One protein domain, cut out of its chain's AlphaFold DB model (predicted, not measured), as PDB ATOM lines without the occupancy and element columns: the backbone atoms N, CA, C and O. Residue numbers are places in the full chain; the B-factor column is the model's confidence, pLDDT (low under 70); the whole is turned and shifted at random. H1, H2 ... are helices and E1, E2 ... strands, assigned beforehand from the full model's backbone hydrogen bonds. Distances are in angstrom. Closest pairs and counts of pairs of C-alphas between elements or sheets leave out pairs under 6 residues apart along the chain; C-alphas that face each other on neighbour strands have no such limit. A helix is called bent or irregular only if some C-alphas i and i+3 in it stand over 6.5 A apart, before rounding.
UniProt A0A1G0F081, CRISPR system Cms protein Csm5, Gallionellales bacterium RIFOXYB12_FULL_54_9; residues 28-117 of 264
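AT A GLANCE: This is residues 28 to 117 of the 264 residues of the protein "CRISPR system Cms protein Csm5" of Gallionellales bacterium RIFOXYB12_FULL_54_9 (UniProt A0A1G0F081). A small sheet of three strands, E1, E2 and E3, has H4 over one face and H5 over the other, while H3 grazes it and lies near the middle of a flat domain. H1 and H2 make a loose arc beyond H3 and H4, and the small hairpin of E4 and E5 lies at one far end. The printed part has 90 residues, with five named helices and five named strands in the order E1 E2 H1 H2 H3 H4 E3 H5 E4 E5; both sheets, E1 - E2 - E3 and E4 - E5, are antiparallel. The class is mixed, helices and strands, and the whole is compact, with a radius of gyration of the C-alphas of 13.6 A and spans of 39 by 34 by 17 A.

IN THESE COORDINATES: The larger sheet holds E1, residues 30 to 33, E2, residues 36 to 39, and E3, residues 83 to 87, 13.0 A long. E1 begins at C-alpha 30, (-7.562, -32.646, -35.000). The helices are H1, residues 42 to 48, H2, residues 51 to 58, H3, residues 63 to 72, 14.1 A long, H4, residues 74 to 80, and H5, residues 89 to 98, 14.2 A long. E4 is residues 102 to 105 and E5 residues 111 to 113, ending at C-alpha 113, (4.732, -22.420, -37.068).

HOW THE PARTS SIT: E1 and E2 form a hairpin, with N 31 and O 38 within hydrogen-bond range at 3.1 A. E2, the inner strand, is antiparallel to E3, with N 37 and O 85 at 2.8 A. H4 is on the sheet at a height of 8.4 A, across the strands; the closest C-alphas of E1 and H4 are those of Val 31 and Arg 74, 6.1 A apart. H5 is on the opposite face at a height of 9.5 A, and its closest C-alpha to E1 is that of Ala 92, 6.5 A from that of Ile 32. H3 only grazes the sheet, with its residues 67 to 72. H2 and H3 are close but not clearly touching, the C-alphas of Leu 57 and Val 66 being 6.7 A apart. H1 and H4 are also close but not clearly touching, at Leu 45 and Leu 80, whose C-alphas are 7.6 A apart. The hairpin of E4 and E5 has N 103 and O 112 at 2.8 A; the C-alphas of Gly 64 in H3 and Tyr 113 in E5 are 6.2 A apart. In H2, H3 and H5 every O i to N i+4 pair is within hydrogen-bond range; H1 has 1 of 3, with 3 of 4 O i to N i+3 pairs, and H4 1 of 3, with 2 of 4. H4 is irregular, but only just: C-alphas 76 and 79 are 6.7 A apart.

THE WHOLE: The two C-alphas farthest apart, those of Pro 79 and Gly 108, are 40.3 A apart. The printed part has no cut, and the links between named elements are tight. The mean pLDDT of the printed part is 90.0, and residue 107 alone is under 70.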
ATOM      1  N   THR A  28      -5.637 -27.997 -32.043       86.50
ATOM      2  CA  THR A  28      -6.060 -28.597 -30.773       86.50
ATOM      3  C   THR A  28      -7.196 -29.606 -30.911       86.50
ATOM      4  O   THR A  28      -7.444 -30.340 -29.961       86.50
ATOM      5  N   ASN A  29      -7.899 -29.635 -32.045       90.50
ATOM      6  CA  ASN A  29      -9.087 -30.466 -32.244       90.50
ATOM      7  C   ASN A  29      -8.975 -31.414 -33.444       90.50
ATOM      8  O   ASN A  29      -9.976 -31.998 -33.842       90.50
ATOM      9  N   PHE A  30      -7.773 -31.609 -33.997       94.12
ATOM     10  CA  PHE A  30      -7.562 -32.646 -35.000       94.12
ATOM     11  C   PHE A  30      -6.146 -33.227 -35.025       94.12
ATOM     12  O   PHE A  30      -5.161 -32.600 -34.626       94.12
ATOM     13  N   VAL A  31      -6.031 -34.425 -35.601       95.62
ATOM     14  CA  VAL A  31      -4.768 -34.977 -36.123       95.62
ATOM     15  C   VAL A  31      -4.972 -35.505 -37.533       95.62
ATOM     16  O   VAL A  31      -6.062 -35.950 -37.878       95.62
ATOM     17  N   ILE A  32      -3.914 -35.510 -38.344       96.50
ATOM     18  CA  ILE A  32      -3.945 -36.164 -39.657       96.50
ATOM     19  C   ILE A  32      -3.188 -37.492 -39.582       96.50
ATOM     20  O   ILE A  32      -2.016 -37.543 -39.183       96.50
ATOM     21  N   LYS A  33      -3.864 -38.575 -39.973       96.19
ATOM     22  CA  LYS A  33      -3.330 -39.940 -40.056       96.19
ATOM     23  C   LYS A  33      -3.929 -40.631 -41.279       96.19
ATOM     24  O   LYS A  33      -5.113 -40.503 -41.540       96.19
ATOM     25  N   ASN A  34      -3.113 -41.351 -42.050       95.38
ATOM     26  CA  ASN A  34      -3.570 -42.111 -43.224       95.38
ATOM     27  C   ASN A  34      -4.390 -41.286 -44.241       95.38
ATOM     28  O   ASN A  34      -5.319 -41.810 -44.841       95.38
ATOM     29  N   LYS A  35      -4.022 -40.012 -44.451       96.44
ATOM     30  CA  LYS A  35      -4.745 -39.053 -45.318       96.44
ATOM     31  C   LYS A  35      -6.174 -38.731 -44.857       96.44
ATOM     32  O   LYS A  35      -6.973 -38.254 -45.650       96.44
ATOM     33  N   LEU A  36      -6.466 -38.948 -43.582       96.81
ATOM     34  CA  LEU A  36      -7.710 -38.556 -42.938       96.81
ATOM     35  C   LEU A  36      -7.396 -37.550 -41.833       96.81
ATOM     36  O   LEU A  36      -6.443 -37.732 -41.071       96.81
ATOM     37  N   LEU A  37      -8.186 -36.488 -41.763       96.69
ATOM     38  CA  LEU A  37      -8.280 -35.609 -40.610       96.69
ATOM     39  C   LEU A  37      -9.263 -36.249 -39.635       96.69
ATOM     40  O   LEU A  37     -10.423 -36.479 -39.961       96.69
ATOM     41  N   HIS A  38      -8.761 -36.555 -38.448       95.94
ATOM     42  CA  HIS A  38      -9.509 -37.096 -37.326       95.94
ATOM     43  C   HIS A  38      -9.885 -35.935 -36.416       95.94
ATOM     44  O   HIS A  38      -9.002 -35.405 -35.736       95.94
ATOM     45  N   TYR A  39     -11.150 -35.515 -36.444       94.62
ATOM     46  CA  TYR A  39     -11.629 -34.417 -35.611       94.62
ATOM     47  C   TYR A  39     -12.039 -34.912 -34.227       94.62
ATOM     48  O   TYR A  39     -12.682 -35.952 -34.095       94.62
ATOM     49  N   PHE A  40     -11.705 -34.139 -33.200       92.62
ATOM     50  CA  PHE A  40     -12.045 -34.434 -31.819       92.62
ATOM     51  C   PHE A  40     -13.080 -33.450 -31.293       92.62
ATOM     52  O   PHE A  40     -12.854 -32.238 -31.291       92.62
ATOM     53  N   ASP A  41     -14.172 -33.988 -30.755       86.94
ATOM     54  CA  ASP A  41     -15.002 -33.232 -29.830       86.94
ATOM     55  C   ASP A  41     -14.194 -32.935 -28.552       86.94
ATOM     56  O   ASP A  41     -13.620 -33.839 -27.942       86.94
ATOM     57  N   ILE A  42     -14.111 -31.660 -28.165       81.25
ATOM     58  CA  ILE A  42     -13.225 -31.204 -27.081       81.25
ATOM     59  C   ILE A  42     -13.643 -31.806 -25.735       81.25
ATOM     60  O   ILE A  42     -12.778 -32.099 -24.909       81.25
ATOM     61  N   VAL A  43     -14.947 -32.000 -25.520       82.75
ATOM     62  CA  VAL A  43     -15.473 -32.576 -24.276       82.75
ATOM     63  C   VAL A  43     -15.040 -34.033 -24.170       82.75
ATOM     64  O   VAL A  43     -14.384 -34.407 -23.200       82.75
ATOM     65  N   SER A  44     -15.296 -34.815 -25.216       81.19
ATOM     66  CA  SER A  44     -14.921 -36.232 -25.284       81.19
ATOM     67  C   SER A  44     -13.402 -36.433 -25.192       81.19
ATOM     68  O   SER A  44     -12.912 -37.335 -24.518       81.19
ATOM     69  N   LEU A  45     -12.628 -35.551 -25.829       84.69
ATOM     70  CA  LEU A  45     -11.170 -35.577 -25.766       84.69
ATOM     71  C   LEU A  45     -10.643 -35.311 -24.350       84.69
ATOM     72  O   LEU A  45      -9.638 -35.900 -23.958       84.69
ATOM     73  N   ALA A  46     -11.285 -34.421 -23.587       84.81
ATOM     74  CA  ALA A  46     -10.831 -34.063 -22.248       84.81
ATOM     75  C   ALA A  46     -10.871 -35.257 -21.285       84.81
ATOM     76  O   ALA A  46      -9.953 -35.383 -20.470       84.81
ATOM     77  N   ASP A  47     -11.867 -36.136 -21.418       86.06
ATOM     78  CA  ASP A  47     -12.024 -37.347 -20.602       86.06
ATOM     79  C   ASP A  47     -10.929 -38.390 -20.884       86.06
ATOM     80  O   ASP A  47     -10.489 -39.106 -19.985       86.06
ATOM     81  N   GLU A  48     -10.416 -38.405 -22.113       88.25
ATOM     82  CA  GLU A  48      -9.415 -39.361 -22.603       88.25
ATOM     83  C   GLU A  48      -7.965 -38.947 -22.301       88.25
ATOM     84  O   GLU A  48      -7.011 -39.713 -22.502       88.25
ATOM     85  N   LEU A  49      -7.758 -37.718 -21.831       90.38
ATOM     86  CA  LEU A  49      -6.451 -37.237 -21.401       90.38
ATOM     87  C   LEU A  49      -6.224 -37.547 -19.922       90.38
ATOM     88  O   LEU A  49      -7.072 -37.303 -19.072       90.38
ATOM     89  N   THR A  50      -5.034 -38.030 -19.580       92.25
ATOM     90  CA  THR A  50      -4.636 -38.188 -18.172       92.25
ATOM     91  C   THR A  50      -4.418 -36.829 -17.496       92.25
ATOM     92  O   THR A  50      -4.132 -35.834 -18.164       92.25
ATOM     93  N   ASP A  51      -4.448 -36.766 -16.161       92.06
ATOM     94  CA  ASP A  51      -4.137 -35.525 -15.423       92.06
ATOM     95  C   ASP A  51      -2.749 -34.968 -15.758       92.06
ATOM     96  O   ASP A  51      -2.570 -33.758 -15.906       92.06
ATOM     97  N   ALA A  52      -1.768 -35.853 -15.951       92.12
ATOM     98  CA  ALA A  52      -0.423 -35.470 -16.362       92.12
ATOM     99  C   ALA A  52      -0.405 -34.857 -17.774       92.12
ATOM    100  O   ALA A  52       0.299 -33.876 -18.023       92.12
ATOM    101  N   GLU A  53      -1.188 -35.404 -18.705       92.06
ATOM    102  CA  GLU A  53      -1.326 -34.872 -20.062       92.06
ATOM    103  C   GLU A  53      -2.074 -33.538 -20.085       92.06
ATOM    104  O   GLU A  53      -1.620 -32.609 -20.755       92.06
ATOM    105  N   ARG A  54      -3.152 -33.408 -19.304       90.19
ATOM    106  CA  ARG A  54      -3.871 -32.142 -19.109       90.19
ATOM    107  C   ARG A  54      -2.942 -31.068 -18.542       90.19
ATOM    108  O   ARG A  54      -2.867 -29.971 -19.092       90.19
ATOM    109  N   GLY A  55      -2.156 -31.409 -17.519       88.75
ATOM    110  CA  GLY A  55      -1.125 -30.524 -16.971       88.75
ATOM    111  C   GLY A  55      -0.035 -30.179 -17.991       88.75
ATOM    112  O   GLY A  55       0.406 -29.035 -18.070       88.75
ATOM    113  N   THR A  56       0.373 -31.137 -18.828       88.50
ATOM    114  CA  THR A  56       1.355 -30.901 -19.898       88.50
ATOM    115  C   THR A  56       0.831 -29.910 -20.932       88.50
ATOM    116  O   THR A  56       1.570 -29.002 -21.307       88.50
ATOM    117  N   LEU A  57      -0.420 -30.071 -21.382       88.31
ATOM    118  CA  LEU A  57      -1.074 -29.170 -22.332       88.31
ATOM    119  C   LEU A  57      -1.272 -27.770 -21.749       88.31
ATOM    120  O   LEU A  57      -0.917 -26.796 -22.408       88.31
ATOM    121  N   GLY A  58      -1.759 -27.667 -20.508       86.38
ATOM    122  CA  GLY A  58      -1.976 -26.383 -19.832       86.38
ATOM    123  C   GLY A  58      -0.694 -25.569 -19.619       86.38
ATOM    124  O   GLY A  58      -0.749 -24.346 -19.531       86.38
ATOM    125  N   ASN A  59       0.464 -26.233 -19.594       88.38
ATOM    126  CA  ASN A  59       1.769 -25.590 -19.451       88.38
ATOM    127  C   ASN A  59       2.458 -25.261 -20.792       88.38
ATOM    128  O   ASN A  59       3.511 -24.614 -20.780       88.38
ATOM    129  N   GLN A  60       1.918 -25.685 -21.946       85.94
ATOM    130  CA  GLN A  60       2.531 -25.388 -23.247       85.94
ATOM    131  C   GLN A  60       2.403 -23.908 -23.604       85.94
ATOM    132  O   GLN A  60       1.316 -23.344 -23.617       85.94
ATOM    133  N   GLN A  61       3.525 -23.300 -23.984       81.81
ATOM    134  CA  GLN A  61       3.600 -21.875 -24.336       81.81
ATOM    135  C   GLN A  61       3.658 -21.629 -25.851       81.81
ATOM    136  O   GLN A  61       3.686 -20.485 -26.298       81.81
ATOM    137  N   THR A  62       3.725 -22.691 -26.666       86.75
ATOM    138  CA  THR A  62       3.813 -22.565 -28.128       86.75
ATOM    139  C   THR A  62       2.848 -23.504 -28.831       86.75
ATOM    140  O   THR A  62       2.673 -24.658 -28.440       86.75
ATOM    141  N   ILE A  63       2.281 -23.023 -29.936       86.88
ATOM    142  CA  ILE A  63       1.396 -23.827 -30.779       86.88
ATOM    143  C   ILE A  63       2.101 -25.047 -31.385       86.88
ATOM    144  O   ILE A  63       1.482 -26.093 -31.550       86.88
ATOM    145  N   GLY A  64       3.406 -24.951 -31.660       90.44
ATOM    146  CA  GLY A  64       4.194 -26.084 -32.143       90.44
ATOM    147  C   GLY A  64       4.243 -27.228 -31.135       90.44
ATOM    148  O   GLY A  64       4.078 -28.388 -31.500       90.44
ATOM    149  N   ALA A  65       4.390 -26.917 -29.848       90.69
ATOM    150  CA  ALA A  65       4.400 -27.947 -28.820       90.69
ATOM    151  C   ALA A  65       3.015 -28.590 -28.623       90.69
ATOM    152  O   ALA A  65       2.927 -29.802 -28.438       90.69
ATOM    153  N   VAL A  66       1.937 -27.809 -28.760       91.38
ATOM    154  CA  VAL A  66       0.557 -28.326 -28.794       91.38
ATOM    155  C   VAL A  66       0.349 -29.259 -29.995       91.38
ATOM    156  O   VAL A  66      -0.091 -30.393 -29.829       91.38
ATOM    157  N   GLN A  67       0.750 -28.843 -31.200       93.25
ATOM    158  CA  GLN A  67       0.701 -29.685 -32.402       93.25
ATOM    159  C   GLN A  67       1.486 -30.989 -32.226       93.25
ATOM    160  O   GLN A  67       0.997 -32.064 -32.569       93.25
ATOM    161  N   GLN A  68       2.699 -30.908 -31.675       93.12
ATOM    162  CA  GLN A  68       3.542 -32.075 -31.433       93.12
ATOM    163  C   GLN A  68       2.924 -33.010 -30.384       93.12
ATOM    164  O   GLN A  68       3.005 -34.232 -30.534       93.12
ATOM    165  N   PHE A  69       2.278 -32.461 -29.351       93.62
ATOM    166  CA  PHE A  69       1.561 -33.235 -28.339       93.62
ATOM    167  C   PHE A  69       0.480 -34.115 -28.977       93.62
ATOM    168  O   PHE A  69       0.501 -35.333 -28.774       93.62
ATOM    169  N   PHE A  70      -0.402 -33.521 -29.788       93.44
ATOM    170  CA  PHE A  70      -1.477 -34.243 -30.470       93.44
ATOM    171  C   PHE A  70      -0.934 -35.214 -31.516       93.44
ATOM    172  O   PHE A  70      -1.266 -36.400 -31.503       93.44
ATOM    173  N   LYS A  71      -0.012 -34.756 -32.370       94.44
ATOM    174  CA  LYS A  71       0.574 -35.573 -33.439       94.44
ATOM    175  C   LYS A  71       1.292 -36.817 -32.912       94.44
ATOM    176  O   LYS A  71       1.102 -37.898 -33.461       94.44
ATOM    177  N   SER A  72       2.077 -36.690 -31.838       94.44
ATOM    178  CA  SER A  72       2.787 -37.827 -31.223       94.44
ATOM    179  C   SER A  72       1.857 -38.866 -30.586       94.44
ATOM    180  O   SER A  72       2.268 -40.005 -30.387       94.44
ATOM    181  N   ARG A  73       0.604 -38.496 -30.301       93.38
ATOM    182  CA  ARG A  73      -0.423 -39.364 -29.706       93.38
ATOM    183  C   ARG A  73      -1.501 -39.784 -30.698       93.38
ATOM    184  O   ARG A  73      -2.454 -40.449 -30.302       93.38
ATOM    185  N   ARG A  74      -1.362 -39.440 -31.983       94.62
ATOM    186  CA  ARG A  74      -2.405 -39.670 -32.994       94.62
ATOM    187  C   ARG A  74      -2.870 -41.119 -33.080       94.62
ATOM    188  O   ARG A  74      -4.018 -41.348 -33.410       94.62
ATOM    189  N   ASP A  75      -2.014 -42.097 -32.790       95.19
ATOM    190  CA  ASP A  75      -2.411 -43.506 -32.853       95.19
ATOM    191  C   ASP A  75      -3.403 -43.877 -31.749       95.19
ATOM    192  O   ASP A  75      -4.312 -44.661 -32.004       95.19
ATOM    193  N   ARG A  76      -3.260 -43.265 -30.567       93.31
ATOM    194  CA  ARG A  76      -4.195 -43.393 -29.443       93.31
ATOM    195  C   ARG A  76      -5.446 -42.542 -29.647       93.31
ATOM    196  O   ARG A  76      -6.525 -42.973 -29.272       93.31
ATOM    197  N   LEU A  77      -5.292 -41.345 -30.221       92.38
ATOM    198  CA  LEU A  77      -6.379 -40.369 -30.323       92.38
ATOM    199  C   LEU A  77      -7.264 -40.558 -31.560       92.38
ATOM    200  O   LEU A  77      -8.467 -40.384 -31.466       92.38
ATOM    201  N   ALA A  78      -6.710 -40.944 -32.712       94.38
ATOM    202  CA  ALA A  78      -7.458 -41.083 -33.968       94.38
ATOM    203  C   ALA A  78      -8.713 -41.984 -33.889       94.38
ATOM    204  O   ALA A  78      -9.702 -41.632 -34.532       94.38
ATOM    205  N   PRO A  79      -8.727 -43.100 -33.127       92.94
ATOM    206  CA  PRO A  79      -9.937 -43.904 -32.929       92.94
ATOM    207  C   PRO A  79     -11.069 -43.190 -32.174       92.94
ATOM    208  O   PRO A  79     -12.204 -43.640 -32.245       92.94
ATOM    209  N   LEU A  80     -10.770 -42.100 -31.462       92.00
ATOM    210  CA  LEU A  80     -11.728 -41.300 -30.688       92.00
ATOM    211  C   LEU A  80     -12.366 -40.176 -31.520       92.00
ATOM    212  O   LEU A  80     -13.054 -39.316 -30.975       92.00
ATOM    213  N   ALA A  81     -12.073 -40.116 -32.822       93.44
ATOM    214  CA  ALA A  81     -12.574 -39.056 -33.682       93.44
ATOM    215  C   ALA A  81     -14.103 -39.097 -33.781       93.44
ATOM    216  O   ALA A  81     -14.673 -40.163 -34.004       93.44
ATOM    217  N   SER A  82     -14.760 -37.939 -33.671       91.25
ATOM    218  CA  SER A  82     -16.217 -37.860 -33.839       91.25
ATOM    219  C   SER A  82     -16.635 -37.878 -35.309       91.25
ATOM    220  O   SER A  82     -17.720 -38.347 -35.629       91.25
ATOM    221  N   HIS A  83     -15.767 -37.409 -36.207       91.94
ATOM    222  CA  HIS A  83     -15.920 -37.561 -37.650       91.94
ATOM    223  C   HIS A  83     -14.562 -37.510 -38.359       91.94
ATOM    224  O   HIS A  83     -13.533 -37.136 -37.779       91.94
ATOM    225  N   LEU A  84     -14.573 -37.925 -39.625       94.06
ATOM    226  CA  LEU A  84     -13.402 -38.020 -40.488       94.06
ATOM    227  C   LEU A  84     -13.594 -37.146 -41.725       94.06
ATOM    228  O   LEU A  84     -14.673 -37.126 -42.311       94.06
ATOM    229  N   VAL A  85     -12.523 -36.480 -42.143       95.88
ATOM    230  CA  VAL A  85     -12.482 -35.702 -43.388       95.88
ATOM    231  C   VAL A  85     -11.296 -36.184 -44.211       95.88
ATOM    232  O   VAL A  85     -10.187 -36.325 -43.689       95.88
ATOM    233  N   GLU A  86     -11.500 -36.456 -45.495       96.31
ATOM    234  CA  GLU A  86     -10.403 -36.820 -46.384       96.31
ATOM    235  C   GLU A  86      -9.421 -35.657 -46.537       96.31
ATOM    236  O   GLU A  86      -9.784 -34.488 -46.474       96.31
ATOM    237  N   VAL A  87      -8.142 -35.950 -46.738       96.88
ATOM    238  CA  VAL A  87      -7.108 -34.926 -46.894       96.88
ATOM    239  C   VAL A  87      -6.297 -35.220 -48.141       96.88
ATOM    240  O   VAL A  87      -5.742 -36.311 -48.299       96.88
ATOM    241  N   ALA A  88      -6.159 -34.218 -49.014       95.81
ATOM    242  CA  ALA A  88      -5.306 -34.338 -50.187       95.81
ATOM    243  C   ALA A  88      -3.886 -34.787 -49.799       95.81
ATOM    244  O   ALA A  88      -3.304 -34.319 -48.818       95.81
ATOM    245  N   SER A  89      -3.306 -35.686 -50.599       95.69
ATOM    246  CA  SER A  89      -2.037 -36.355 -50.257       95.69
ATOM    247  C   SER A  89      -0.898 -35.370 -49.959       95.69
ATOM    248  O   SER A  89      -0.115 -35.604 -49.039       95.69
ATOM    249  N   ASP A  90      -0.838 -34.254 -50.687       93.44
ATOM    250  CA  ASP A  90       0.177 -33.216 -50.486       93.44
ATOM    251  C   ASP A  90      -0.004 -32.459 -49.162       93.44
ATOM    252  O   ASP A  90       0.984 -32.166 -48.488       93.44
ATOM    253  N   ILE A  91      -1.249 -32.221 -48.733       94.38
ATOM    254  CA  ILE A  91      -1.561 -31.601 -47.435       94.38
ATOM    255  C   ILE A  91      -1.178 -32.553 -46.302       94.38
ATOM    256  O   ILE A  91      -0.526 -32.145 -45.340       94.38
ATOM    257  N   ALA A  92      -1.524 -33.838 -46.430       96.12
ATOM    258  CA  ALA A  92      -1.176 -34.854 -45.439       96.12
ATOM    259  C   ALA A  92       0.349 -34.997 -45.283       96.12
ATOM    260  O   ALA A  92       0.860 -35.071 -44.164       96.12
ATOM    261  N   LYS A  93       1.088 -34.971 -46.400       95.56
ATOM    262  CA  LYS A  93       2.555 -34.952 -46.397       95.56
ATOM    263  C   LYS A  93       3.102 -33.682 -45.740       95.56
ATOM    264  O   LYS A  93       3.986 -33.768 -44.891       95.56
ATOM    265  N   GLU A  94       2.552 -32.514 -46.076       93.19
ATOM    266  CA  GLU A  94       2.965 -31.241 -45.482       93.19
ATOM    267  C   GLU A  94       2.746 -31.217 -43.958       93.19
ATOM    268  O   GLU A  94       3.609 -30.736 -43.218       93.19
ATOM    269  N   TYR A  95       1.638 -31.779 -43.472       94.69
ATOM    270  CA  TYR A  95       1.375 -31.955 -42.044       94.69
ATOM    271  C   TYR A  95       2.409 -32.876 -41.377       94.69
ATOM    272  O   TYR A  95       2.954 -32.554 -40.313       94.69
ATOM    273  N   GLU A  96       2.745 -34.007 -42.002       94.81
ATOM    274  CA  GLU A  96       3.769 -34.915 -41.476       94.81
ATOM    275  C   GLU A  96       5.146 -34.234 -41.385       94.81
ATOM    276  O   GLU A  96       5.873 -34.374 -40.400       94.81
ATOM    277  N   GLU A  97       5.490 -33.413 -42.368       93.69
ATOM    278  CA  GLU A  97       6.777 -32.730 -42.388       93.69
ATOM    279  C   GLU A  97       6.843 -31.577 -41.381       93.69
ATOM    280  O   GLU A  97       7.848 -31.460 -40.670       93.69
ATOM    281  N   LYS A  98       5.784 -30.755 -41.294       92.81
ATOM    282  CA  LYS A  98       5.838 -29.423 -40.664       92.81
ATOM    283  C   LYS A  98       5.051 -29.273 -39.365       92.81
ATOM    284  O   LYS A  98       5.398 -28.393 -38.582       92.81
ATOM    285  N   ALA A  99       4.013 -30.072 -39.113       92.31
ATOM    286  CA  ALA A  99       3.229 -29.918 -37.885       92.31
ATOM    287  C   ALA A  99       4.112 -30.157 -36.652       92.31
ATOM    288  O   ALA A  99       4.814 -31.171 -36.573       92.31
ATOM    289  N   GLY A 100       4.090 -29.194 -35.729       90.12
ATOM    290  CA  GLY A 100       4.920 -29.170 -34.526       90.12
ATOM    291  C   GLY A 100       6.349 -28.656 -34.720       90.12
ATOM    292  O   GLY A 100       7.104 -28.594 -33.750       90.12
ATOM    293  N   LYS A 101       6.738 -28.260 -35.939       91.50
ATOM    294  CA  LYS A 101       8.092 -27.780 -36.248       91.50
ATOM    295  C   LYS A 101       8.077 -26.316 -36.702       91.50
ATOM    296  O   LYS A 101       7.184 -25.923 -37.457       91.50
ATOM    297  N   PRO A 102       9.065 -25.501 -36.296       88.19
ATOM    298  CA  PRO A 102       9.247 -24.168 -36.858       88.19
ATOM    299  C   PRO A 102       9.460 -24.255 -38.371       88.19
ATOM    300  O   PRO A 102      10.304 -25.009 -38.848       88.19
ATOM    301  N   THR A 103       8.690 -23.481 -39.126       83.25
ATOM    302  CA  THR A 103       8.776 -23.427 -40.595       83.25
ATOM    303  C   THR A 103       9.563 -22.222 -41.086       83.25
ATOM    304  O   THR A 103      10.136 -22.268 -42.171       83.25
ATOM    305  N   GLN A 104       9.599 -21.150 -40.290       83.00
ATOM    306  CA  GLN A 104      10.342 -19.921 -40.559       83.00
ATOM    307  C   GLN A 104      10.813 -19.298 -39.236       83.00
ATOM    308  O   GLN A 104      10.326 -19.656 -38.159       83.00
ATOM    309  N   GLN A 105      11.742 -18.348 -39.321       80.19
ATOM    310  CA  GLN A 105      12.105 -17.466 -38.212       80.19
ATOM    311  C   GLN A 105      11.463 -16.096 -38.447       80.19
ATOM    312  O   GLN A 105      11.633 -15.502 -39.510       80.19
ATOM    313  N   GLY A 106      10.695 -15.618 -37.472       76.19
ATOM    314  CA  GLY A 106      10.084 -14.296 -37.484       76.19
ATOM    315  C   GLY A 106      11.062 -13.188 -37.104       76.19
ATOM    316  O   GLY A 106      12.228 -13.428 -36.781       76.19
ATOM    317  N   ALA A 107      10.564 -11.950 -37.110       67.25
ATOM    318  CA  ALA A 107      11.323 -10.802 -36.624       67.25
ATOM    319  C   ALA A 107      11.771 -11.047 -35.169       67.25
ATOM    320  O   ALA A 107      10.956 -11.383 -34.312       67.25
ATOM    321  N   GLY A 108      13.074 -10.922 -34.901       77.56
ATOM    322  CA  GLY A 108      13.652 -11.187 -33.575       77.56
ATOM    323  C   GLY A 108      13.970 -12.658 -33.272       77.56
ATOM    324  O   GLY A 108      14.260 -12.979 -32.125       77.56
ATOM    325  N   GLY A 109      13.930 -13.557 -34.266       79.12
ATOM    326  CA  GLY A 109      14.340 -14.962 -34.109       79.12
ATOM    327  C   GLY A 109      13.272 -15.884 -33.510       79.12
ATOM    328  O   GLY A 109      13.536 -17.067 -33.297       79.12
ATOM    329  N   ALA A 110      12.060 -15.376 -33.268       80.94
ATOM    330  CA  ALA A 110      10.943 -16.182 -32.787       80.94
ATOM    331  C   ALA A 110      10.512 -17.223 -33.846       80.94
ATOM    332  O   ALA A 110      10.377 -16.873 -35.021       80.94
ATOM    333  N   PRO A 111      10.275 -18.494 -33.478       83.94
ATOM    334  CA  PRO A 111       9.853 -19.516 -34.431       83.94
ATOM    335  C   PRO A 111       8.423 -19.262 -34.935       83.94
ATOM    336  O   PRO A 111       7.505 -19.062 -34.142       83.94
ATOM    337  N   ILE A 112       8.225 -19.328 -36.253       83.81
ATOM    338  CA  ILE A 112       6.907 -19.281 -36.901       83.81
ATOM    339  C   ILE A 112       6.487 -20.699 -37.283       83.81
ATOM    340  O   ILE A 112       7.186 -21.402 -38.022       83.81
ATOM    341  N   TYR A 113       5.315 -21.107 -36.811       86.31
ATOM    342  CA  TYR A 113       4.732 -22.420 -37.068       86.31
ATOM    343  C   TYR A 113       3.667 -22.336 -38.160       86.31
ATOM    344  O   TYR A 113       2.957 -21.338 -38.266       86.31
ATOM    345  N   ASN A 114       3.523 -23.405 -38.945       86.12
ATOM    346  CA  ASN A 114       2.354 -23.547 -39.803       86.12
ATOM    347  C   ASN A 114       1.169 -23.996 -38.940       86.12
ATOM    348  O   ASN A 114       1.196 -25.083 -38.364       86.12
ATOM    349  N   LEU A 115       0.150 -23.146 -38.837       82.88
ATOM    350  CA  LEU A 115      -1.044 -23.417 -38.039       82.88
ATOM    351  C   LEU A 115      -1.990 -24.415 -38.705       82.88
ATOM    352  O   LEU A 115      -2.796 -25.000 -37.998       82.88
ATOM    353  N   PHE A 116      -1.883 -24.625 -40.022       85.38
ATOM    354  CA  PHE A 116      -2.849 -25.406 -40.799       85.38
ATOM    355  C   PHE A 116      -4.309 -25.029 -40.475       85.38
ATOM    356  O   PHE A 116      -5.075 -25.913 -40.100       85.38
ATOM    357  N   PRO A 117      -4.701 -23.740 -40.567       86.00
ATOM    358  CA  PRO A 117      -6.099 -23.376 -40.392       86.00
ATOM    359  C   PRO A 117      -6.872 -23.945 -41.582       86.00
ATOM    360  O   PRO A 117      -6.602 -23.579 -42.730       86.00
TER     361      PRO A 117